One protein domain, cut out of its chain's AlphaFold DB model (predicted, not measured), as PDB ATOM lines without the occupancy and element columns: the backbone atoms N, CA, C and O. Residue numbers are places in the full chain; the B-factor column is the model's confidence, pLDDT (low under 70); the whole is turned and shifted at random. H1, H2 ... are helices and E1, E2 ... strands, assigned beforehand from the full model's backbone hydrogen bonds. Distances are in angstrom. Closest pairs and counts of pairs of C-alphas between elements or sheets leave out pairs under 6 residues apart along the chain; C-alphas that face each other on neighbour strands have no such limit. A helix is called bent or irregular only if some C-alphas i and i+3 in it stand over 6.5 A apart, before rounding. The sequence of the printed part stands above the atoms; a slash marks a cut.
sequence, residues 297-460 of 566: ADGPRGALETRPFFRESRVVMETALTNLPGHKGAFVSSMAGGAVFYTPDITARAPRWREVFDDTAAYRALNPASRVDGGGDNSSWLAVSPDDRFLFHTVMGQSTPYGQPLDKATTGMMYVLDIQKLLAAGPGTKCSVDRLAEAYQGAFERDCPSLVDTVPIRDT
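AT A GLANCE: This is residues 297 to 460 of the 566 residues of an uncharacterized protein of Streptomyces sp. A1277 (UniProt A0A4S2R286). What does the model look like? Two twisted four-strand sheets, E5-E6-E7-E8 and E1-E2-E3-E4, make an open sandwich, only partly face to face: edge strands E5 and E1 come close, while E8 and E4 stay apart. H1 packs across E7 and E8, H3 packs on H1 and E4 at the open side, and H2 lies at one end. What is it built of, and how large is it? The 164 printed residues, under half of them in named elements, hold three named helices and eight named strands in the order E1 E2 E3 E4 H1 E5 E6 E7 H2 H3 E8; both sheets are antiparallel and the class is mixed, helices and strands. It is compact, with a radius of gyration of the C-alphas of 14.9 A and spans of 46 by 31 by 25 A.

HOW THE PARTS SIT: How are the sheets paired? E5 (residues 379 to 384), E6 (390 to 397) and E7 (411 to 418) form a meander, each strand the antiparallel neighbour of the one before, and E8 (450 to 456) is E7's antiparallel neighbour; N 383 and O 392 at 3.0 A, N 393 and O 415 at 3.0 A, and N 416 and O 453 at 3.0 A are within hydrogen-bond range. E1 (316 to 321), E2 (330 to 334), E3 (339 to 343) and E4 (354 to 358) form another meander, with N 320 and O 331 at 2.9 A, N 332 and O 341 at 3.0 A, and N 340 and O 357 at 2.8 A. How do the sheets meet? The parts that face each other are 9.2 A centre to centre, and the closest C-alphas of E1 and E5 are those of Ala 320 and Ala 383, 5.3 A apart. Where are the helices? H1 (359 to 366) lies over E7 and, only just, with 3 C-alphas, over E8, at a height over the sheet of 7.9 A, across the strands at 79 degrees to E7 on the local plane; it touches H3 (436 to 441), closest C-alphas Ala 361 and Tyr 440 at 4.7 A, the same way at a tilt of 38 degrees, only just steep. H2 (420 to 428) only grazes both sheets and is irregular, with C-alphas 424 and 427 9.1 A apart. In H1 and H3 every O i to N i+4 pair is within hydrogen-bond range, in H2 2 of 5, beside 4 of 6 O i to N i+3 pairs.

IN THESE COORDINATES: Where do the elements begin and end? E1 begins at C-alpha 316 (10.843, 115.717, 160.131), and E8 ends at C-alpha 456 (12.719, 93.029, 161.997). Which are longest? E7 measures 22.6 A from first to last C-alpha, E6 21.4 A and E8 18.0 A.

THE WHOLE: What are its extremes? The two C-alphas farthest apart are those of Gly 326 and Gly 403, 46.1 A. Are there cuts, long links or weak places? The printed part has no cut; the links H1 to E5 and E6 to E7 are long. Residues 400 to 403 have pLDDT under 70.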
ATOM      1  N   ALA A 297       1.536 118.449 162.146       96.25
ATOM      2  CA  ALA A 297       0.928 118.582 163.466       96.25
ATOM      3  C   ALA A 297       1.107 117.288 164.255       96.25
ATOM      4  O   ALA A 297       1.187 116.224 163.654       96.25
ATOM      5  N   ASP A 298       1.143 117.397 165.580       97.50
ATOM      6  CA  ASP A 298       1.127 116.223 166.447       97.50
ATOM      7  C   ASP A 298      -0.195 115.464 166.287       97.50
ATOM      8  O   ASP A 298      -1.268 116.070 166.147       97.50
ATOM      9  N   GLY A 299      -0.090 114.144 166.320       96.75
ATOM     10  CA  GLY A 299      -1.204 113.221 166.354       96.75
ATOM     11  C   GLY A 299      -1.744 112.995 167.774       96.75
ATOM     12  O   GLY A 299      -1.571 113.813 168.689       96.75
ATOM     13  N   PRO A 300      -2.465 111.884 167.985       97.12
ATOM     14  CA  PRO A 300      -3.118 111.580 169.253       97.12
ATOM     15  C   PRO A 300      -2.180 111.104 170.382       97.12
ATOM     16  O   PRO A 300      -2.605 111.126 171.542       97.12
ATOM     17  N   ARG A 301      -0.946 110.664 170.101       95.88
ATOM     18  CA  ARG A 301       0.090 110.381 171.115       95.88
ATOM     19  C   ARG A 301       0.773 111.640 171.635       95.88
ATOM     20  O   ARG A 301       1.201 111.619 172.783       95.88
ATOM     21  N   GLY A 302       0.845 112.739 170.891       94.69
ATOM     22  CA  GLY A 302       1.729 113.864 171.236       94.69
ATOM     23  C   GLY A 302       1.461 114.502 172.600       94.69
ATOM     24  O   GLY A 302       2.375 114.956 173.289       94.69
ATOM     25  N   ALA A 303       0.205 114.486 173.049       93.25
ATOM     26  CA  ALA A 303      -0.169 114.952 174.387       93.25
ATOM     27  C   ALA A 303       0.221 113.981 175.523       93.25
ATOM     28  O   ALA A 303       0.217 114.371 176.690       93.25
ATOM     29  N   LEU A 304       0.518 112.724 175.192       93.44
ATOM     30  CA  LEU A 304       0.922 111.658 176.112       93.44
ATOM     31  C   LEU A 304       2.445 111.546 176.240       93.44
ATOM     32  O   LEU A 304       2.927 110.967 177.216       93.44
ATOM     33  N   GLU A 305       3.189 112.107 175.287       92.69
ATOM     34  CA  GLU A 305       4.644 112.053 175.289       92.69
ATOM     35  C   GLU A 305       5.236 112.764 176.503       92.69
ATOM     36  O   GLU A 305       5.072 113.969 176.715       92.69
ATOM     37  N   THR A 306       5.983 112.001 177.302       89.94
ATOM     38  CA  THR A 306       6.664 112.530 178.495       89.94
ATOM     39  C   THR A 306       7.783 113.500 178.132       89.94
ATOM     40  O   THR A 306       8.099 114.408 178.903       89.94
ATOM     41  N   ARG A 307       8.373 113.324 176.945       90.31
ATOM     42  CA  ARG A 307       9.375 114.214 176.366       90.31
ATOM     43  C   ARG A 307       8.755 114.884 175.143       90.31
ATOM     44  O   ARG A 307       8.549 114.204 174.145       90.31
ATOM     45  N   PRO A 308       8.528 116.209 175.160       92.44
ATOM     46  CA  PRO A 308       7.954 116.914 174.012       92.44
ATOM     47  C   PRO A 308       8.759 116.780 172.710       92.44
ATOM     48  O   PRO A 308       8.227 116.988 171.627       92.44
ATOM     49  N   PHE A 309      10.038 116.412 172.818       91.56
ATOM     50  CA  PHE A 309      10.911 116.083 171.695       91.56
ATOM     51  C   PHE A 309      10.472 114.829 170.908       91.56
ATOM     52  O   PHE A 309      10.808 114.719 169.739       91.56
ATOM     53  N   PHE A 310       9.714 113.911 171.517       93.50
ATOM     54  CA  PHE A 310       9.244 112.665 170.889       93.50
ATOM     55  C   PHE A 310       7.789 112.718 170.410       93.50
ATOM     56  O   PHE A 310       7.211 111.689 170.065       93.50
ATOM     57  N   ARG A 311       7.178 113.908 170.383       95.94
ATOM     58  CA  ARG A 311       5.857 114.069 169.762       95.94
ATOM     59  C   ARG A 311       5.922 113.784 168.268       95.94
ATOM     60  O   ARG A 311       6.964 113.988 167.646       95.94
ATOM     61  N   GLU A 312       4.805 113.349 167.698       97.38
ATOM     62  CA  GLU A 312       4.731 112.804 166.341       97.38
ATOM     63  C   GLU A 312       5.267 113.765 165.290       97.38
ATOM     64  O   GLU A 312       5.783 113.318 164.277       97.38
ATOM     65  N   SER A 313       5.199 115.079 165.501       96.94
ATOM     66  CA  SER A 313       5.634 116.047 164.497       96.94
ATOM     67  C   SER A 313       7.130 116.396 164.549       96.94
ATOM     68  O   SER A 313       7.586 117.246 163.782       96.94
ATOM     69  N   ARG A 314       7.907 115.798 165.461       96.06
ATOM     70  CA  ARG A 314       9.272 116.244 165.785       96.06
ATOM     71  C   ARG A 314      10.348 115.549 164.952       96.06
ATOM     72  O   ARG A 314      10.380 114.326 164.846       96.06
ATOM     73  N   VAL A 315      11.283 116.362 164.456       95.62
ATOM     74  CA  VAL A 315      12.423 115.966 163.617       95.62
ATOM     75  C   VAL A 315      11.949 115.358 162.300       95.62
ATOM     76  O   VAL A 315      12.068 114.161 162.073       95.62
ATOM     77  N   VAL A 316      11.349 116.175 161.435       97.38
ATOM     78  CA  VAL A 316      10.843 115.717 160.131       97.38
ATOM     79  C   VAL A 316      12.025 115.487 159.201       97.38
ATOM     80  O   VAL A 316      12.601 116.421 158.659       97.38
ATOM     81  N   MET A 317      12.422 114.233 159.045       94.06
ATOM     82  CA  MET A 317      13.718 113.909 158.473       94.06
ATOM     83  C   MET A 317      13.616 113.622 156.982       94.06
ATOM     84  O   MET A 317      14.097 114.413 156.172       94.06
ATOM     85  N   GLU A 318      12.914 112.557 156.604       95.94
ATOM     86  CA  GLU A 318      12.822 112.137 155.208       95.94
ATOM     87  C   GLU A 318      11.537 112.594 154.533       95.94
ATOM     88  O   GLU A 318      10.470 112.691 155.146       95.94
ATOM     89  N   THR A 319      11.647 112.835 153.229       97.75
ATOM     90  CA  THR A 319      10.546 113.233 152.352       97.75
ATOM     91  C   THR A 319      10.518 112.332 151.128       97.75
ATOM     92  O   THR A 319      11.555 111.949 150.594       97.75
ATOM     93  N   ALA A 320       9.323 111.997 150.654       98.19
ATOM     94  CA  ALA A 320       9.147 111.177 149.465       98.19
ATOM     95  C   ALA A 320       7.980 111.692 148.624       98.19
ATOM     96  O   ALA A 320       6.890 111.967 149.128       98.19
ATOM     97  N   LEU A 321       8.187 111.802 147.314       98.50
ATOM     98  CA  LEU A 321       7.155 112.239 146.378       98.50
ATOM     99  C   LEU A 321       6.588 111.039 145.623       98.50
ATOM    100  O   LEU A 321       7.294 110.087 145.299       98.50
ATOM    101  N   THR A 322       5.295 111.104 145.311       98.44
ATOM    102  CA  THR A 322       4.708 110.217 144.297       98.44
ATOM    103  C   THR A 322       5.363 110.463 142.938       98.44
ATOM    104  O   THR A 322       5.847 111.564 142.670       98.44
ATOM    105  N   ASN A 323       5.381 109.458 142.068       97.06
ATOM    106  CA  ASN A 323       6.185 109.424 140.847       97.06
ATOM    107  C   ASN A 323       5.341 109.498 139.568       97.06
ATOM    108  O   ASN A 323       5.802 109.994 138.539       97.06
ATOM    109  N   LEU A 324       4.119 108.961 139.583       97.00
ATOM    110  CA  LEU A 324       3.310 108.826 138.378       97.00
ATOM    111  C   LEU A 324       2.661 110.158 137.962       97.00
ATOM    112  O   LEU A 324       2.260 110.966 138.808       97.00
ATOM    113  N   PRO A 325       2.473 110.381 136.646       93.81
ATOM    114  CA  PRO A 325       1.694 111.511 136.159       93.81
ATOM    115  C   PRO A 325       0.296 111.536 136.784       93.81
ATOM    116  O   PRO A 325      -0.391 110.518 136.840       93.81
ATOM    117  N   GLY A 326      -0.133 112.711 137.242       91.44
ATOM    118  CA  GLY A 326      -1.422 112.898 137.914       91.44
ATOM    119  C   GLY A 326      -1.402 112.619 139.419       91.44
ATOM    120  O   GLY A 326      -2.253 113.155 140.126       91.44
ATOM    121  N   HIS A 327      -0.419 111.877 139.934       97.12
ATOM    122  CA  HIS A 327      -0.164 111.822 141.369       97.12
ATOM    123  C   HIS A 327       0.692 113.025 141.765       97.12
ATOM    124  O   HIS A 327       1.781 113.240 141.230       97.12
ATOM    125  N   LYS A 328       0.159 113.835 142.680       97.81
ATOM    126  CA  LYS A 328       0.816 115.030 143.230       97.81
ATOM    127  C   LYS A 328       1.037 114.923 144.738       97.81
ATOM    128  O   LYS A 328       1.314 115.923 145.394       97.81
ATOM    129  N   GLY A 329       0.853 113.726 145.285       98.12
ATOM    130  CA  GLY A 329       0.989 113.489 146.707       98.12
ATOM    131  C   GLY A 329       2.451 113.516 147.140       98.12
ATOM    132  O   GLY A 329       3.334 113.126 146.367       98.12
ATOM    133  N   ALA A 330       2.681 113.937 148.375       98.62
ATOM    134  CA  ALA A 330       3.984 113.888 149.026       98.62
ATOM    135  C   ALA A 330       3.835 113.359 150.453       98.62
ATOM    136  O   ALA A 330       2.811 113.589 151.101       98.62
ATOM    137  N   PHE A 331       4.867 112.660 150.910       98.88
ATOM    138  CA  PHE A 331       4.993 112.098 152.243       98.88
ATOM    139  C   PHE A 331       6.199 112.704 152.952       98.88
ATOM    140  O   PHE A 331       7.193 113.013 152.300       98.88
ATOM    141  N   VAL A 332       6.122 112.824 154.272       98.75
ATOM    142  CA  VAL A 332       7.288 113.053 155.134       98.75
ATOM    143  C   VAL A 332       7.198 112.164 156.366       98.75
ATOM    144  O   VAL A 332       6.088 111.828 156.779       98.75
ATOM    145  N   SER A 333       8.331 111.800 156.959       98.50
ATOM    146  CA  SER A 333       8.379 111.043 158.215       98.50
ATOM    147  C   SER A 333       9.146 111.789 159.301       98.50
ATOM    148  O   SER A 333      10.148 112.452 159.027       98.50
ATOM    149  N   SER A 334       8.690 111.669 160.543       97.94
ATOM    150  CA  SER A 334       9.356 112.234 161.715       97.94
ATOM    151  C   SER A 334      10.263 111.210 162.391       97.94
ATOM    152  O   SER A 334       9.796 110.189 162.880       97.94
ATOM    153  N   MET A 335      11.561 111.501 162.470       95.06
ATOM    154  CA  MET A 335      12.554 110.631 163.100       95.06
ATOM    155  C   MET A 335      12.322 110.470 164.598       95.06
ATOM    156  O   MET A 335      12.342 109.361 165.119       95.06
ATOM    157  N   ALA A 336      12.139 111.580 165.312       93.81
ATOM    158  CA  ALA A 336      11.947 111.533 166.757       93.81
ATOM    159  C   ALA A 336      10.500 111.187 167.126       93.81
ATOM    160  O   ALA A 336      10.259 110.652 168.206       93.81
ATOM    161  N   GLY A 337       9.551 111.525 166.251       95.50
ATOM    162  CA  GLY A 337       8.128 111.322 166.479       95.50
ATOM    163  C   GLY A 337       7.606 109.928 166.134       95.50
ATOM    164  O   GLY A 337       6.667 109.490 166.796       95.50
ATOM    165  N   GLY A 338       8.173 109.250 165.131       97.00
ATOM    166  CA  GLY A 338       7.717 107.933 164.668       97.00
ATOM    167  C   GLY A 338       6.372 107.968 163.948       97.00
ATOM    168  O   GLY A 338       5.452 107.219 164.288       97.00
ATOM    169  N   ALA A 339       6.214 108.899 163.004       98.12
ATOM    170  CA  ALA A 339       4.976 109.071 162.253       98.12
ATOM    171  C   ALA A 339       5.218 109.463 160.790       98.12
ATOM    172  O   ALA A 339       6.181 110.155 160.452       98.12
ATOM    173  N   VAL A 340       4.286 109.069 159.920       98.75
ATOM    174  CA  VAL A 340       4.258 109.403 158.493       98.75
ATOM    175  C   VAL A 340       3.101 110.351 158.202       98.75
ATOM    176  O   VAL A 340       1.931 110.064 158.477       98.75
ATOM    177  N   PHE A 341       3.422 111.463 157.549       98.88
ATOM    178  CA  PHE A 341       2.484 112.501 157.148       98.88
ATOM    179  C   PHE A 341       2.302 112.533 155.635       98.88
ATOM    180  O   PHE A 341       3.221 112.220 154.885       98.88
ATOM    181  N   TYR A 342       1.130 112.969 155.177       98.81
ATOM    182  CA  TYR A 342       0.793 113.054 153.758       98.81
ATOM    183  C   TYR A 342       0.044 114.340 153.405       98.81
ATOM    184  O   TYR A 342      -0.824 114.798 154.153       98.81
ATOM    185  N   THR A 343       0.333 114.870 152.218       98.62
ATOM    186  CA  THR A 343      -0.501 115.850 151.511       98.62
ATOM    187  C   THR A 343      -0.879 115.300 150.130       98.62
ATOM    188  O   THR A 343      -0.005 114.779 149.435       98.62
ATOM    189  N   PRO A 344      -2.146 115.416 149.685       98.19
ATOM    190  CA  PRO A 344      -2.579 114.881 148.390       98.19
ATOM    191  C   PRO A 344      -2.139 115.709 147.179       98.19
ATOM    192  O   PRO A 344      -2.103 115.194 146.060       98.19
ATOM    193  N   ASP A 345      -1.830 116.989 147.385       97.75
ATOM    194  CA  ASP A 345      -1.353 117.884 146.334       97.75
ATOM    195  C   ASP A 345      -0.280 118.820 146.891       97.75
ATOM    196  O   ASP A 345      -0.569 119.790 147.597       97.75
ATOM    197  N   ILE A 346       0.973 118.519 146.565       97.88
ATOM    198  CA  ILE A 346       2.130 119.329 146.946       97.88
ATOM    199  C   ILE A 346       2.250 120.623 146.131       97.88
ATOM    200  O   ILE A 346       2.932 121.552 146.547       97.88
ATOM    201  N   THR A 347       1.550 120.717 144.995       96.62
ATOM    202  CA  THR A 347       1.508 121.922 144.146       96.62
ATOM    203  C   THR A 347       0.488 122.951 144.641       96.62
ATOM    204  O   THR A 347       0.388 124.053 144.099       96.62
ATOM    205  N   ALA A 348      -0.297 122.610 145.668       95.62
ATOM    206  CA  ALA A 348      -1.218 123.544 146.291       95.62
ATOM    207  C   ALA A 348      -0.452 124.699 146.955       95.62
ATOM    208  O   ALA A 348       0.578 124.499 147.583       95.62
ATOM    209  N   ARG A 349      -1.009 125.917 146.910       91.00
ATOM    210  CA  ARG A 349      -0.405 127.108 147.546       91.00
ATOM    211  C   ARG A 349      -0.129 126.926 149.048       91.00
ATOM    212  O   ARG A 349       0.795 127.522 149.590       91.00
ATOM    213  N   ALA A 350      -0.967 126.146 149.720       92.12
ATOM    214  CA  ALA A 350      -0.818 125.784 151.125       92.12
ATOM    215  C   ALA A 350      -1.114 124.285 151.271       92.12
ATOM    216  O   ALA A 350      -2.271 123.921 151.528       92.12
ATOM    217  N   PRO A 351      -0.115 123.415 151.035       96.12
ATOM    218  CA  PRO A 351      -0.268 121.975 151.188       96.12
ATOM    219  C   PRO A 351      -0.725 121.645 152.610       96.12
ATOM    220  O   PRO A 351      -0.248 122.226 153.586       96.12
ATOM    221  N   ARG A 352      -1.694 120.736 152.735       95.44
ATOM    222  CA  ARG A 352      -2.232 120.332 154.037       95.44
ATOM    223  C   ARG A 352      -1.705 118.957 154.383       95.44
ATOM    224  O   ARG A 352      -2.056 117.990 153.716       95.44
ATOM    225  N   TRP A 353      -0.926 118.903 155.450       98.00
ATOM    226  CA  TRP A 353      -0.340 117.676 155.958       98.00
ATOM    227  C   TRP A 353      -1.220 117.054 157.033       98.00
ATOM    228  O   TRP A 353      -1.830 117.764 157.836       98.00
ATOM    229  N   ARG A 354      -1.293 115.728 157.026       97.31
ATOM    230  CA  ARG A 354      -1.995 114.921 158.027       97.31
ATOM    231  C   ARG A 354      -1.170 113.699 158.333       97.31
ATOM    232  O   ARG A 354      -0.584 113.141 157.410       97.31
ATOM    233  N   GLU A 355      -1.165 113.276 159.584       98.56
ATOM    234  CA  GLU A 355      -0.653 111.961 159.935       98.56
ATOM    235  C   GLU A 355      -1.540 110.897 159.282       98.56
ATOM    236  O   GLU A 355      -2.767 110.961 159.377       98.56
ATOM    237  N   VAL A 356      -0.933 109.956 158.567       98.69
ATOM    238  CA  VAL A 356      -1.643 108.868 157.872       98.69
ATOM    239  C   VAL A 356      -1.187 107.488 158.323       98.69
ATOM    240  O   VAL A 356      -1.834 106.494 157.986       98.69
ATOM    241  N   PHE A 357      -0.087 107.417 159.072       98.62
ATOM    242  CA  PHE A 357       0.416 106.195 159.677       98.62
ATOM    243  C   PHE A 357       1.323 106.543 160.864       98.62
ATOM    244  O   PHE A 357       2.117 107.473 160.763       98.62
ATOM    245  N   ASP A 358       1.210 105.783 161.951       98.19
ATOM    246  CA  ASP A 358       2.093 105.858 163.118       98.19
ATOM    247  C   ASP A 358       2.835 104.525 163.246       98.19
ATOM    248  O   ASP A 358       2.242 103.442 163.121       98.19
ATOM    249  N   ASP A 359       4.133 104.596 163.507       97.44
ATOM    250  CA  ASP A 359       5.030 103.445 163.514       97.44
ATOM    251  C   ASP A 359       4.721 102.452 164.642       97.44
ATOM    252  O   ASP A 359       5.023 101.254 164.541       97.44
ATOM    253  N   THR A 360       3.983 102.890 165.668       96.38
ATOM    254  CA  THR A 360       3.397 102.029 166.704       96.38
ATOM    255  C   THR A 360       2.604 100.868 166.101       96.38
ATOM    256  O   THR A 360       2.666  99.736 166.601       96.38
ATOM    257  N   ALA A 361       1.858 101.108 165.016       96.56
ATOM    258  CA  ALA A 361       1.087 100.068 164.344       96.56
ATOM    259  C   ALA A 361       2.000  98.979 163.747       96.56
ATOM    260  O   ALA A 361       1.689  97.787 163.846       96.56
ATOM    261  N   ALA A 362       3.156  99.361 163.193       96.44
ATOM    262  CA  ALA A 362       4.148  98.425 162.668       96.44
ATOM    263  C   ALA A 362       4.842  97.631 163.792       96.44
ATOM    264  O   ALA A 362       4.967  96.404 163.685       96.44
ATOM    265  N   TYR A 363       5.192  98.272 164.913       94.94
ATOM    266  CA  TYR A 363       5.714  97.572 166.096       94.94
ATOM    267  C   TYR A 363       4.737  96.526 166.639       94.94
ATOM    268  O   TYR A 363       5.131  95.404 166.974       94.94
ATOM    269  N   ARG A 364       3.445  96.857 166.697       93.62
ATOM    270  CA  ARG A 364       2.408  95.920 167.145       93.62
ATOM    271  C   ARG A 364       2.173  94.773 166.175       93.62
ATOM    272  O   ARG A 364       1.867  93.670 166.626       93.62
ATOM    273  N   ALA A 365       2.347  94.995 164.875       93.31
ATOM    274  CA  ALA A 365       2.304  93.916 163.894       93.31
ATOM    275  C   ALA A 365       3.467  92.924 164.083       93.31
ATOM    276  O   ALA A 365       3.254  91.713 164.015       93.31
ATOM    277  N   LEU A 366       4.674  93.417 164.389       90.69
ATOM    278  CA  LEU A 366       5.831  92.571 164.710       90.69
ATOM    279  C   LEU A 366       5.671  91.817 166.032       90.69
ATOM    280  O   LEU A 366       6.040  90.644 166.138       90.69
ATOM    281  N   ASN A 367       5.168  92.502 167.055       88.62
ATOM    282  CA  ASN A 367       4.991  91.951 168.387       88.62
ATOM    283  C   ASN A 367       3.718  92.521 169.037       88.62
ATOM    284  O   ASN A 367       3.779  93.563 169.691       88.62
ATOM    285  N   PRO A 368       2.579  91.808 168.954       87.12
ATOM    286  CA  PRO A 368       1.303  92.278 169.506       87.12
ATOM    287  C   PRO A 368       1.302  92.510 171.022       87.12
ATOM    288  O   PRO A 368       0.431  93.208 171.536       87.12
ATOM    289  N   ALA A 369       2.251  91.912 171.751       84.19
ATOM    290  CA  ALA A 369       2.410  92.105 173.192       84.19
ATOM    291  C   ALA A 369       3.317  93.298 173.546       84.19
ATOM    292  O   ALA A 369       3.454  93.626 174.726       84.19
ATOM    293  N   SER A 370       3.958  93.918 172.548       80.44
ATOM    294  CA  SER A 370       4.832  95.069 172.746       80.44
ATOM    295  C   SER A 370       4.049  96.274 173.258       80.44
ATOM    296  O   SER A 370       2.897  96.509 172.885       80.44
ATOM    297  N   ARG A 371       4.703  97.047 174.124       84.56
ATOM    298  CA  ARG A 371       4.230  98.358 174.582       84.56
ATOM    299  C   ARG A 371       5.004  99.510 173.947       84.56
ATOM    300  O   ARG A 371       4.798 100.641 174.355       84.56
ATOM    301  N   VAL A 372       5.890  99.190 173.006       88.62
ATOM    302  CA  VAL A 372       6.623 100.170 172.208       88.62
ATOM    303  C   VAL A 372       5.637 100.926 171.325       88.62
ATOM    304  O   VAL A 372       4.742 100.311 170.736       88.62
ATOM    305  N   ASP A 373       5.809 102.239 171.272       91.44
ATOM    306  CA  ASP A 373       5.151 103.145 170.341       91.44
ATOM    307  C   ASP A 373       6.181 103.802 169.408       91.44
ATOM    308  O   ASP A 373       7.345 103.405 169.399       91.44
ATOM    309  N   GLY A 374       5.745 104.722 168.547       92.00
ATOM    310  CA  GLY A 374       6.620 105.424 167.604       92.00
ATOM    311  C   GLY A 374       7.514 106.481 168.265       92.00
ATOM    312  O   GLY A 374       8.516 106.898 167.693       92.00
ATOM    313  N   GLY A 375       7.204 106.912 169.492       94.00
ATOM    314  CA  GLY A 375       7.953 107.967 170.169       94.00
ATOM    315  C   GLY A 375       9.412 107.564 170.367       94.00
ATOM    316  O   GLY A 375       9.710 106.576 171.034       94.00
ATOM    317  N   GLY A 376      10.338 108.325 169.782       90.75
ATOM    318  CA  GLY A 376      11.771 108.056 169.854       90.75
ATOM    319  C   GLY A 376      12.225 106.816 169.083       90.75
ATOM    320  O   GLY A 376      13.276 106.277 169.403       90.75
ATOM    321  N   ASP A 377      11.481 106.324 168.094       91.56
ATOM    322  CA  ASP A 377      11.874 105.131 167.332       91.56
ATOM    323  C   ASP A 377      12.957 105.352 166.263       91.56
ATOM    324  O   ASP A 377      13.418 104.390 165.640       91.56
ATOM    325  N   ASN A 378      13.396 106.601 166.088       91.38
ATOM    326  CA  ASN A 378      14.439 106.996 165.146       91.38
ATOM    327  C   ASN A 378      14.112 106.544 163.711       91.38
ATOM    328  O   ASN A 378      14.952 105.966 163.017       91.38
ATOM    329  N   SER A 379      12.870 106.785 163.289       93.62
ATOM    330  CA  SER A 379      12.393 106.640 161.909       93.62
ATOM    331  C   SER A 379      13.341 107.304 160.909       93.62
ATOM    332  O   SER A 379      13.699 108.470 161.076       93.62
ATOM    333  N   SER A 380      13.785 106.578 159.881       93.12
ATOM    334  CA  SER A 380      15.044 106.941 159.224       93.12
ATOM    335  C   SER A 380      15.025 107.072 157.702       93.12
ATOM    336  O   SER A 380      15.560 108.033 157.182       93.12
ATOM    337  N   TRP A 381      14.429 106.146 156.954       97.31
ATOM    338  CA  TRP A 381      14.423 106.219 155.488       97.31
ATOM    339  C   TRP A 381      13.015 106.076 154.957       97.31
ATOM    340  O   TRP A 381      12.311 105.157 155.366       97.31
ATOM    341  N   LEU A 382      12.604 106.938 154.028       98.25
ATOM    342  CA  LEU A 382      11.265 106.932 153.446       98.25
ATOM    343  C   LEU A 382      11.348 106.997 151.922       98.25
ATOM    344  O   LEU A 382      11.963 107.904 151.371       98.25
ATOM    345  N   ALA A 383      10.686 106.077 151.220       97.94
ATOM    346  CA  ALA A 383      10.636 106.128 149.761       97.94
ATOM    347  C   ALA A 383       9.340 105.570 149.180       97.94
ATOM    348  O   ALA A 383       8.849 104.515 149.587       97.94
ATOM    349  N   VAL A 384       8.811 106.251 148.164       98.56
ATOM    350  CA  VAL A 384       7.686 105.762 147.362       98.56
ATOM    351  C   VAL A 384       8.231 104.920 146.211       98.56
ATOM    352  O   VAL A 384       9.093 105.370 145.456       98.56
ATOM    353  N   SER A 385       7.708 103.705 146.039       98.06
ATOM    354  CA  SER A 385       8.034 102.855 144.889       98.06
ATOM    355  C   SER A 385       7.753 103.595 143.571       98.06
ATOM    356  O   SER A 385       6.704 104.232 143.485       98.06
ATOM    357  N   PRO A 386       8.560 103.459 142.503       97.31
ATOM    358  CA  PRO A 386       8.365 104.241 141.276       97.31
ATOM    359  C   PRO A 386       7.059 103.960 140.503       97.31
ATOM    360  O   PRO A 386       6.733 104.678 139.557       97.31
ATOM    361  N   ASP A 387       6.325 102.894 140.844       97.50
ATOM    362  CA  ASP A 387       4.968 102.619 140.349       97.50
ATOM    363  C   ASP A 387       3.849 103.114 141.292       97.50
ATOM    364  O   ASP A 387       2.677 102.840 141.035       97.50
ATOM    365  N   ASP A 388       4.202 103.868 142.338       98.44
ATOM    366  CA  ASP A 388       3.325 104.469 143.352       98.44
ATOM    367  C   ASP A 388       2.400 103.485 144.079       98.44
ATOM    368  O   ASP A 388       1.293 103.829 144.501       98.44
ATOM    369  N   ARG A 389       2.834 102.232 144.227       98.19
ATOM    370  CA  ARG A 389       2.046 101.212 144.927       98.19
ATOM    371  C   ARG A 389       2.386 101.113 146.399       98.19
ATOM    372  O   ARG A 389       1.487 100.911 147.212       98.19
ATOM    373  N   PHE A 390       3.664 101.253 146.721       98.75
ATOM    374  CA  PHE A 390       4.176 101.046 148.061       98.75
ATOM    375  C   PHE A 390       4.933 102.264 148.583       98.75
ATOM    376  O   PHE A 390       5.602 102.965 147.824       98.75
ATOM    377  N   LEU A 391       4.843 102.470 149.892       98.75
ATOM    378  CA  LEU A 391       5.745 103.320 150.661       98.75
ATOM    379  C   LEU A 391       6.618 102.405 151.518       98.75
ATOM    380  O   LEU A 391       6.100 101.561 152.254       98.75
ATOM    381  N   PHE A 392       7.929 102.542 151.386       98.56
ATOM    382  CA  PHE A 392       8.910 101.816 152.177       98.56
ATOM    383  C   PHE A 392       9.401 102.706 153.306       98.56
ATOM    384  O   PHE A 392       9.679 103.883 153.069       98.56
ATOM    385  N   HIS A 393       9.528 102.130 154.499       98.19
ATOM    386  CA  HIS A 393      10.084 102.832 155.644       98.19
ATOM    387  C   HIS A 393      11.067 101.954 156.412       98.19
ATOM    388  O   HIS A 393      10.788 100.772 156.637       98.19
ATOM    389  N   THR A 394      12.204 102.517 156.818       97.06
ATOM    390  CA  THR A 394      13.071 101.906 157.833       97.06
ATOM    391  C   THR A 394      13.019 102.703 159.120       97.06
ATOM    392  O   THR A 394      12.920 103.927 159.105       97.06
ATOM    393  N   VAL A 395      13.119 101.974 160.223       95.12
ATOM    394  CA  VAL A 395      13.068 102.496 161.583       95.12
ATOM    395  C   VAL A 395      14.232 101.883 162.332       95.12
ATOM    396  O   VAL A 395      14.344 100.651 162.382       95.12
ATOM    397  N   MET A 396      15.107 102.710 162.900       92.44
ATOM    398  CA  MET A 396      16.302 102.197 163.572       92.44
ATOM    399  C   MET A 396      15.945 101.438 164.854       92.44
ATOM    400  O   MET A 396      16.602 100.457 165.193       92.44
ATOM    401  N   GLY A 397      14.876 101.841 165.536       89.31
ATOM    402  CA  GLY A 397      14.465 101.266 166.809       89.31
ATOM    403  C   GLY A 397      14.397 102.316 167.914       89.31
ATOM    404  O   GLY A 397      14.926 103.419 167.791       89.31
ATOM    405  N   GLN A 398      13.758 101.955 169.022       85.75
ATOM    406  CA  GLN A 398      13.566 102.861 170.160       85.75
ATOM    407  C   GLN A 398      14.886 103.426 170.692       85.75
ATOM    408  O   GLN A 398      15.803 102.668 170.994       85.75
ATOM    409  N   SER A 399      14.952 104.747 170.873       74.75
ATOM    410  CA  SER A 399      16.110 105.453 171.410       74.75
ATOM    411  C   SER A 399      16.459 104.892 172.783       74.75
ATOM    412  O   SER A 399      15.762 105.112 173.776       74.75
ATOM    413  N   THR A 400      17.593 104.213 172.856       66.31
ATOM    414  CA  THR A 400      18.266 103.867 174.104       66.31
ATOM    415  C   THR A 400      19.489 104.767 174.279       66.31
ATOM    416  O   THR A 400      19.956 105.364 173.309       66.31
ATOM    417  N   PRO A 401      20.048 104.900 175.496       64.19
ATOM    418  CA  PRO A 401      21.362 105.515 175.649       64.19
ATOM    419  C   PRO A 401      22.379 104.882 174.683       64.19
ATOM    420  O   PRO A 401      22.329 103.673 174.452       64.19
ATOM    421  N   TYR A 402      23.292 105.692 174.140       58.28
ATOM    422  CA  TYR A 402      24.319 105.238 173.196       58.28
ATOM    423  C   TYR A 402      25.089 104.018 173.734       58.28
ATOM    424  O   TYR A 402      25.421 103.959 174.924       58.28
ATOM    425  N   GLY A 403      25.365 103.034 172.872       61.88
ATOM    426  CA  GLY A 403      26.036 101.788 173.248       61.88
ATOM    427  C   GLY A 403      25.181 100.775 174.020       61.88
ATOM    428  O   GLY A 403      25.732  99.790 174.520       61.88
ATOM    429  N   GLN A 404      23.868 100.992 174.165       70.25
ATOM    430  CA  GLN A 404      22.954 100.001 174.745       70.25
ATOM    431  C   GLN A 404      22.196  99.234 173.652       70.25
ATOM    432  O   GLN A 404      21.632  99.863 172.757       70.25
ATOM    433  N   PRO A 405      22.117  97.893 173.747       77.88
ATOM    434  CA  PRO A 405      21.446  97.086 172.741       77.88
ATOM    435  C   PRO A 405      19.932  97.163 172.843       77.88
ATOM    436  O   PRO A 405      19.351  97.178 173.932       77.88
ATOM    437  N   LEU A 406      19.298  97.100 171.677       81.31
ATOM    438  CA  LEU A 406      17.862  96.923 171.548       81.31
ATOM    439  C   LEU A 406      17.477  95.462 171.805       81.31
ATOM    440  O   LEU A 406      18.210  94.520 171.487       81.31
ATOM    441  N   ASP A 407      16.300  95.258 172.391       82.94
ATOM    442  CA  ASP A 407      15.744  93.933 172.611       82.94
ATOM    443  C   ASP A 407      14.808  93.519 171.461       82.94
ATOM    444  O   ASP A 407      14.732  94.134 170.398       82.94
ATOM    445  N   LYS A 408      14.090  92.404 171.636       80.94
ATOM    446  CA  LYS A 408      13.189  91.898 170.589       80.94
ATOM    447  C   LYS A 408      11.995  92.811 170.307       80.94
ATOM    448  O   LYS A 408      11.420  92.672 169.232       80.94
ATOM    449  N   ALA A 409      11.565  93.600 171.284       81.44
ATOM    450  CA  ALA A 409      10.420  94.490 171.202       81.44
ATOM    451  C   ALA A 409      10.817  95.880 170.691       81.44
ATOM    452  O   ALA A 409      10.006  96.492 170.006       81.44
ATOM    453  N   THR A 410      12.038  96.336 170.987       85.00
ATOM    454  CA  THR A 410      12.556  97.653 170.581       85.00
ATOM    455  C   THR A 410      13.397  97.647 169.305       85.00
ATOM    456  O   THR A 410      13.800  98.712 168.853       85.00
ATOM    457  N   THR A 411      13.669  96.466 168.735       90.06
ATOM    458  CA  THR A 411      14.475  96.282 167.517       90.06
ATOM    459  C   THR A 411      14.014  97.159 166.357       90.06
ATOM    460  O   THR A 411      12.816  97.283 166.105       90.06
ATOM    461  N   GLY A 412      14.978  97.635 165.570       92.56
ATOM    462  CA  GLY A 412      14.704  98.254 164.284       92.56
ATOM    463  C   GLY A 412      14.010  97.327 163.291       92.56
ATOM    464  O   GLY A 412      13.985  96.091 163.428       92.56
ATOM    465  N   MET A 413      13.440  97.935 162.260       95.12
ATOM    466  CA  MET A 413      12.605  97.262 161.279       95.12
ATOM    467  C   MET A 413      12.643  97.949 159.919       95.12
ATOM    468  O   MET A 413      13.060  99.092 159.772       95.12
ATOM    469  N   MET A 414      12.160  97.221 158.918       97.00
ATOM    470  CA  MET A 414      11.655  97.800 157.684       97.00
ATOM    471  C   MET A 414      10.200  97.374 157.527       97.00
ATOM    472  O   MET A 414       9.888  96.190 157.704       97.00
ATOM    473  N   TYR A 415       9.327  98.306 157.167       97.94
ATOM    474  CA  TYR A 415       7.942  98.003 156.836       97.94
ATOM    475  C   TYR A 415       7.537  98.552 155.470       97.94
ATOM    476  O   TYR A 415       8.195  99.415 154.886       97.94
ATOM    477  N   VAL A 416       6.445  97.998 154.947       98.69
ATOM    478  CA  VAL A 416       5.884  98.350 153.643       98.69
ATOM    479  C   VAL A 416       4.418  98.715 153.812       98.69
ATOM    480  O   VAL A 416       3.642  97.913 154.334       98.69
ATOM    481  N   LEU A 417       4.017  99.890 153.334       98.81
ATOM    482  CA  LEU A 417       2.614 100.296 153.253       98.81
ATOM    483  C   LEU A 417       2.129 100.218 151.807       98.81
ATOM    484  O   LEU A 417       2.824 100.666 150.902       98.81
ATOM    485  N   ASP A 418       0.923  99.704 151.579       98.62
ATOM    486  CA  ASP A 418       0.182  99.904 150.329       98.62
ATOM    487  C   ASP A 418      -0.514 101.265 150.405       98.62
ATOM    488  O   ASP A 418      -1.339 101.500 151.292       98.62
ATOM    489  N   ILE A 419      -0.166 102.156 149.475       98.81
ATOM    490  CA  ILE A 419      -0.658 103.538 149.426       98.81
ATOM    491  C   ILE A 419      -1.682 103.768 148.310       98.81
ATOM    492  O   ILE A 419      -2.173 104.882 148.140       98.81
ATOM    493  N   GLN A 420      -2.057 102.740 147.546       98.44
ATOM    494  CA  GLN A 420      -2.849 102.914 146.325       98.44
ATOM    495  C   GLN A 420      -4.227 103.534 146.599       98.44
ATOM    496  O   GLN A 420      -4.706 104.359 145.820       98.44
ATOM    497  N   LYS A 421      -4.869 103.162 147.714       98.44
ATOM    498  CA  LYS A 421      -6.173 103.726 148.108       98.44
ATOM    499  C   LYS A 421      -6.066 105.190 148.528       98.44
ATOM    500  O   LYS A 421      -6.952 105.969 148.180       98.44
ATOM    501  N   LEU A 422      -4.980 105.546 149.213       98.62
ATOM    502  CA  LEU A 422      -4.700 106.917 149.629       98.62
ATOM    503  C   LEU A 422      -4.526 107.815 148.406       98.62
ATOM    504  O   LEU A 422      -5.188 108.845 148.293       98.62
ATOM    505  N   LEU A 423      -3.708 107.373 147.448       98.31
ATOM    506  CA  LEU A 423      -3.462 108.124 146.218       98.31
ATOM    507  C   LEU A 423      -4.719 108.240 145.349       98.31
ATOM    508  O   LEU A 423      -4.988 109.307 144.800       98.31
ATOM    509  N   ALA A 424      -5.533 107.181 145.270       97.81
ATOM    510  CA  ALA A 424      -6.797 107.205 144.536       97.81
ATOM    511  C   ALA A 424      -7.822 108.194 145.123       97.81
ATOM    512  O   ALA A 424      -8.688 108.675 144.391       97.81
ATOM    513  N   ALA A 425      -7.741 108.507 146.422       97.62
ATOM    514  CA  ALA A 425      -8.607 109.503 147.046       97.62
ATOM    515  C   ALA A 425      -8.247 110.941 146.627       97.62
ATOM    516  O   ALA A 425      -9.142 111.788 146.535       97.62
ATOM    517  N   GLY A 426      -6.969 111.212 146.327       95.19
ATOM    518  CA  GLY A 426      -6.486 112.507 145.843       95.19
ATOM    519  C   GLY A 426      -6.966 113.678 146.719       95.19
ATOM    520  O   GLY A 426      -6.925 113.592 147.942       95.19
ATOM    521  N   PRO A 427      -7.501 114.775 146.152       94.06
ATOM    522  CA  PRO A 427      -8.045 115.883 146.951       94.06
ATOM    523  C   PRO A 427      -9.180 115.490 147.917       94.06
ATOM    524  O   PRO A 427      -9.499 116.245 148.833       94.06
ATOM    525  N   GLY A 428      -9.812 114.332 147.700       95.94
ATOM    526  CA  GLY A 428     -10.856 113.764 148.546       95.94
ATOM    527  C   GLY A 428     -10.344 112.907 149.705       95.94
ATOM    528  O   GLY A 428     -11.183 112.289 150.364       95.94
ATOM    529  N   THR A 429      -9.027 112.850 149.955       97.31
ATOM    530  CA  THR A 429      -8.444 112.120 151.092       97.31
ATOM    531  C   THR A 429      -9.145 112.495 152.396       97.31
ATOM    532  O   THR A 429      -9.275 113.676 152.742       97.31
ATOM    533  N   LYS A 430      -9.575 111.471 153.127       97.62
ATOM    534  CA  LYS A 430     -10.157 111.540 154.469       97.62
ATOM    535  C   LYS A 430      -9.231 110.961 155.523       97.62
ATOM    536  O   LYS A 430      -9.387 111.353 156.669       97.62
ATOM    537  N   CYS A 431      -8.297 110.098 155.120       98.25
ATOM    538  CA  CYS A 431      -7.334 109.498 156.027       98.25
ATOM    539  C   CYS A 431      -6.702 110.529 156.966       98.25
ATOM    540  O   CYS A 431      -6.207 111.571 156.511       98.25
ATOM    541  N   SER A 432      -6.756 110.220 158.260       97.81
ATOM    542  CA  SER A 432      -6.109 110.962 159.330       97.81
ATOM    543  C   SER A 432      -5.973 110.037 160.534       97.81
ATOM    544  O   SER A 432      -6.961 109.452 160.952       97.81
ATOM    545  N   VAL A 433      -4.787 109.935 161.124       98.31
ATOM    546  CA  VAL A 433      -4.643 109.348 162.462       98.31
ATOM    547  C   VAL A 433      -5.044 110.427 163.468       98.31
ATOM    548  O   VAL A 433      -4.296 111.372 163.699       98.31
ATOM    549  N   ASP A 434      -6.261 110.352 164.010       96.50
ATOM    550  CA  ASP A 434      -6.801 111.354 164.944       96.50
ATOM    551  C   ASP A 434      -7.209 110.776 166.308       96.50
ATOM    552  O   ASP A 434      -7.507 111.512 167.256       96.50
ATOM    553  N   ARG A 435      -7.150 109.447 166.447       97.44
ATOM    554  CA  ARG A 435      -7.398 108.729 167.702       97.44
ATOM    555  C   ARG A 435      -6.215 107.889 168.117       97.44
ATOM    556  O   ARG A 435      -5.590 107.207 167.315       97.44
ATOM    557  N   LEU A 436      -6.029 107.774 169.429       96.56
ATOM    558  CA  LEU A 436      -5.007 106.892 169.986       96.56
ATOM    559  C   LEU A 436      -5.170 105.442 169.499       96.56
ATOM    560  O   LEU A 436      -4.198 104.747 169.261       96.56
ATOM    561  N   ALA A 437      -6.401 104.966 169.308       96.12
ATOM    562  CA  ALA A 437      -6.612 103.619 168.786       96.12
ATOM    563  C   ALA A 437      -6.092 103.438 167.344       96.12
ATOM    564  O   ALA A 437      -5.644 102.342 167.022       96.12
ATOM    565  N   GLU A 438      -6.122 104.488 166.517       96.81
ATOM    566  CA  GLU A 438      -5.642 104.478 165.128       96.81
ATOM    567  C   GLU A 438      -4.122 104.455 165.063       96.81
ATOM    568  O   GLU A 438      -3.571 103.610 164.362       96.81
ATOM    569  N   ALA A 439      -3.444 105.281 165.866       96.44
ATOM    570  CA  ALA A 439      -1.982 105.261 165.956       96.44
ATOM    571  C   ALA A 439      -1.467 103.845 166.279       96.44
ATOM    572  O   ALA A 439      -0.499 103.345 165.717       96.44
ATOM    573  N   TYR A 440      -2.190 103.125 167.133       94.75
ATOM    574  CA  TYR A 440      -1.784 101.807 167.599       94.75
ATOM    575  C   TYR A 440      -2.268 100.621 166.745       94.75
ATOM    576  O   TYR A 440      -1.825  99.494 166.977       94.75
ATOM    577  N   GLN A 441      -3.229 100.804 165.840       92.38
ATOM    578  CA  GLN A 441      -3.834  99.701 165.066       92.38
ATOM    579  C   GLN A 441      -3.783  99.930 163.550       92.38
ATOM    580  O   GLN A 441      -4.165  99.037 162.792       92.38
ATOM    581  N   GLY A 442      -3.300 101.094 163.118       91.81
ATOM    582  CA  GLY A 442      -3.515 101.628 161.782       91.81
ATOM    583  C   GLY A 442      -4.805 102.451 161.721       91.81
ATOM    584  O   GLY A 442      -5.784 102.164 162.418       91.81
ATOM    585  N   ALA A 443      -4.797 103.481 160.878       90.50
ATOM    586  CA  ALA A 443      -5.921 104.396 160.719       90.50
ATOM    587  C   ALA A 443      -7.189 103.708 160.183       90.50
ATOM    588  O   ALA A 443      -7.125 102.723 159.439       90.50
ATOM    589  N   PHE A 444      -8.359 104.207 160.594       95.06
ATOM    590  CA  PHE A 444      -9.637 103.528 160.362       95.06
ATOM    591  C   PHE A 444     -10.289 103.880 159.024       95.06
ATOM    592  O   PHE A 444     -11.136 103.121 158.532       95.06
ATOM    593  N   GLU A 445      -9.946 105.020 158.423       97.88
ATOM    594  CA  GLU A 445     -10.511 105.413 157.142       97.88
ATOM    595  C   GLU A 445     -10.085 104.456 156.023       97.88
ATOM    596  O   GLU A 445      -8.970 103.948 155.947       97.88
ATOM    597  N   ARG A 446     -11.011 104.213 155.090       97.19
ATOM    598  CA  ARG A 446     -10.817 103.224 154.016       97.19
ATOM    599  C   ARG A 446      -9.722 103.593 153.022       97.19
ATOM    600  O   ARG A 446      -9.253 102.709 152.307       97.19
ATOM    601  N   ASP A 447      -9.420 104.879 152.909       98.06
ATOM    602  CA  ASP A 447      -8.378 105.420 152.047       98.06
ATOM    603  C   ASP A 447      -7.015 105.488 152.736       98.06
ATOM    604  O   ASP A 447      -6.051 105.853 152.079       98.06
ATOM    605  N   CYS A 448      -6.895 105.117 154.012       98.31
ATOM    606  CA  CYS A 448      -5.594 105.098 154.664       98.31
ATOM    607  C   CYS A 448      -4.648 104.035 154.095       98.31
ATOM    608  O   CYS A 448      -5.109 102.995 153.600       98.31
ATOM    609  N   PRO A 449      -3.323 104.279 154.173       98.31
ATOM    610  CA  PRO A 449      -2.330 103.263 153.874       98.31
ATOM    611  C   PRO A 449      -2.571 102.002 154.700       98.31
ATOM    612  O   PRO A 449      -2.912 102.072 155.880       98.31
ATOM    613  N   SER A 450      -2.368 100.838 154.092       97.25
ATOM    614  CA  SER A 450      -2.432  99.569 154.818       97.25
ATOM    615  C   SER A 450      -1.053  98.955 154.949       97.25
ATOM    616  O   SER A 450      -0.365  98.786 153.943       97.25
ATOM    617  N   LEU A 451      -0.689  98.556 156.166       98.12
ATOM    618  CA  LEU A 451       0.528  97.799 156.422       98.12
ATOM    619  C   LEU A 451       0.480  96.453 155.685       98.12
ATOM    620  O   LEU A 451      -0.409  95.632 155.921       98.12
ATOM    621  N   VAL A 452       1.429  96.244 154.777       97.94
ATOM    622  CA  VAL A 452       1.558  95.027 153.966       97.94
ATOM    623  C   VAL A 452       2.398  93.990 154.692       97.94
ATOM    624  O   VAL A 452       2.019  92.821 154.752       97.94
ATOM    625  N   ASP A 453       3.556  94.414 155.192       97.56
ATOM    626  CA  ASP A 453       4.525  93.542 155.841       97.56
ATOM    627  C   ASP A 453       5.487  94.361 156.704       97.56
ATOM    628  O   ASP A 453       5.749  95.533 156.414       97.56
ATOM    629  N   THR A 454       6.047  93.710 157.719       96.12
ATOM    630  CA  THR A 454       7.104  94.267 158.564       96.12
ATOM    631  C   THR A 454       8.146  93.196 158.828       96.12
ATOM    632  O   THR A 454       7.828  92.087 159.261       96.12
ATOM    633  N   VAL A 455       9.418  93.531 158.620       95.38
ATOM    634  CA  VAL A 455      10.542  92.631 158.876       95.38
ATOM    635  C   VAL A 455      11.465  93.252 159.917       95.38
ATOM    636  O   VAL A 455      11.931  94.374 159.721       95.38
ATOM    637  N   PRO A 456      11.783  92.528 161.007       94.31
ATOM    638  CA  PRO A 456      12.719  93.029 161.997       94.31
ATOM    639  C   PRO A 456      14.144  92.979 161.440       94.31
ATOM    640  O   PRO A 456      14.598  91.940 160.942       94.31
ATOM    641  N   ILE A 457      14.873  94.075 161.598       92.44
ATOM    642  CA  ILE A 457      16.305  94.162 161.328       92.44
ATOM    643  C   ILE A 457      16.986  94.180 162.687       92.44
ATOM    644  O   ILE A 457      17.098  95.204 163.348       92.44
ATOM    645  N   ARG A 458      17.356  92.980 163.145       88.88
ATOM    646  CA  ARG A 458      17.906  92.787 164.486       88.88
ATOM    647  C   ARG A 458      19.342  93.255 164.548       88.88
ATOM    648  O   ARG A 458      20.227  92.532 164.079       88.88
ATOM    649  N   ASP A 459      19.508  94.404 165.171       85.56
ATOM    650  CA  ASP A 459      20.750  94.903 165.724       85.56
ATOM    651  C   ASP A 459      20.887  94.434 167.186       85.56
ATOM    652  O   ASP A 459      19.897  94.354 167.913       85.56
ATOM    653  N   THR A 460      22.091  94.050 167.608       82.31
ATOM    654  CA  THR A 460      22.377  93.666 169.004       82.31
ATOM    655  C   THR A 460      23.500  94.494 169.629       82.31
ATOM    656  O   THR A 460      24.030  94.085 170.662       82.31
TER     657      THR A 460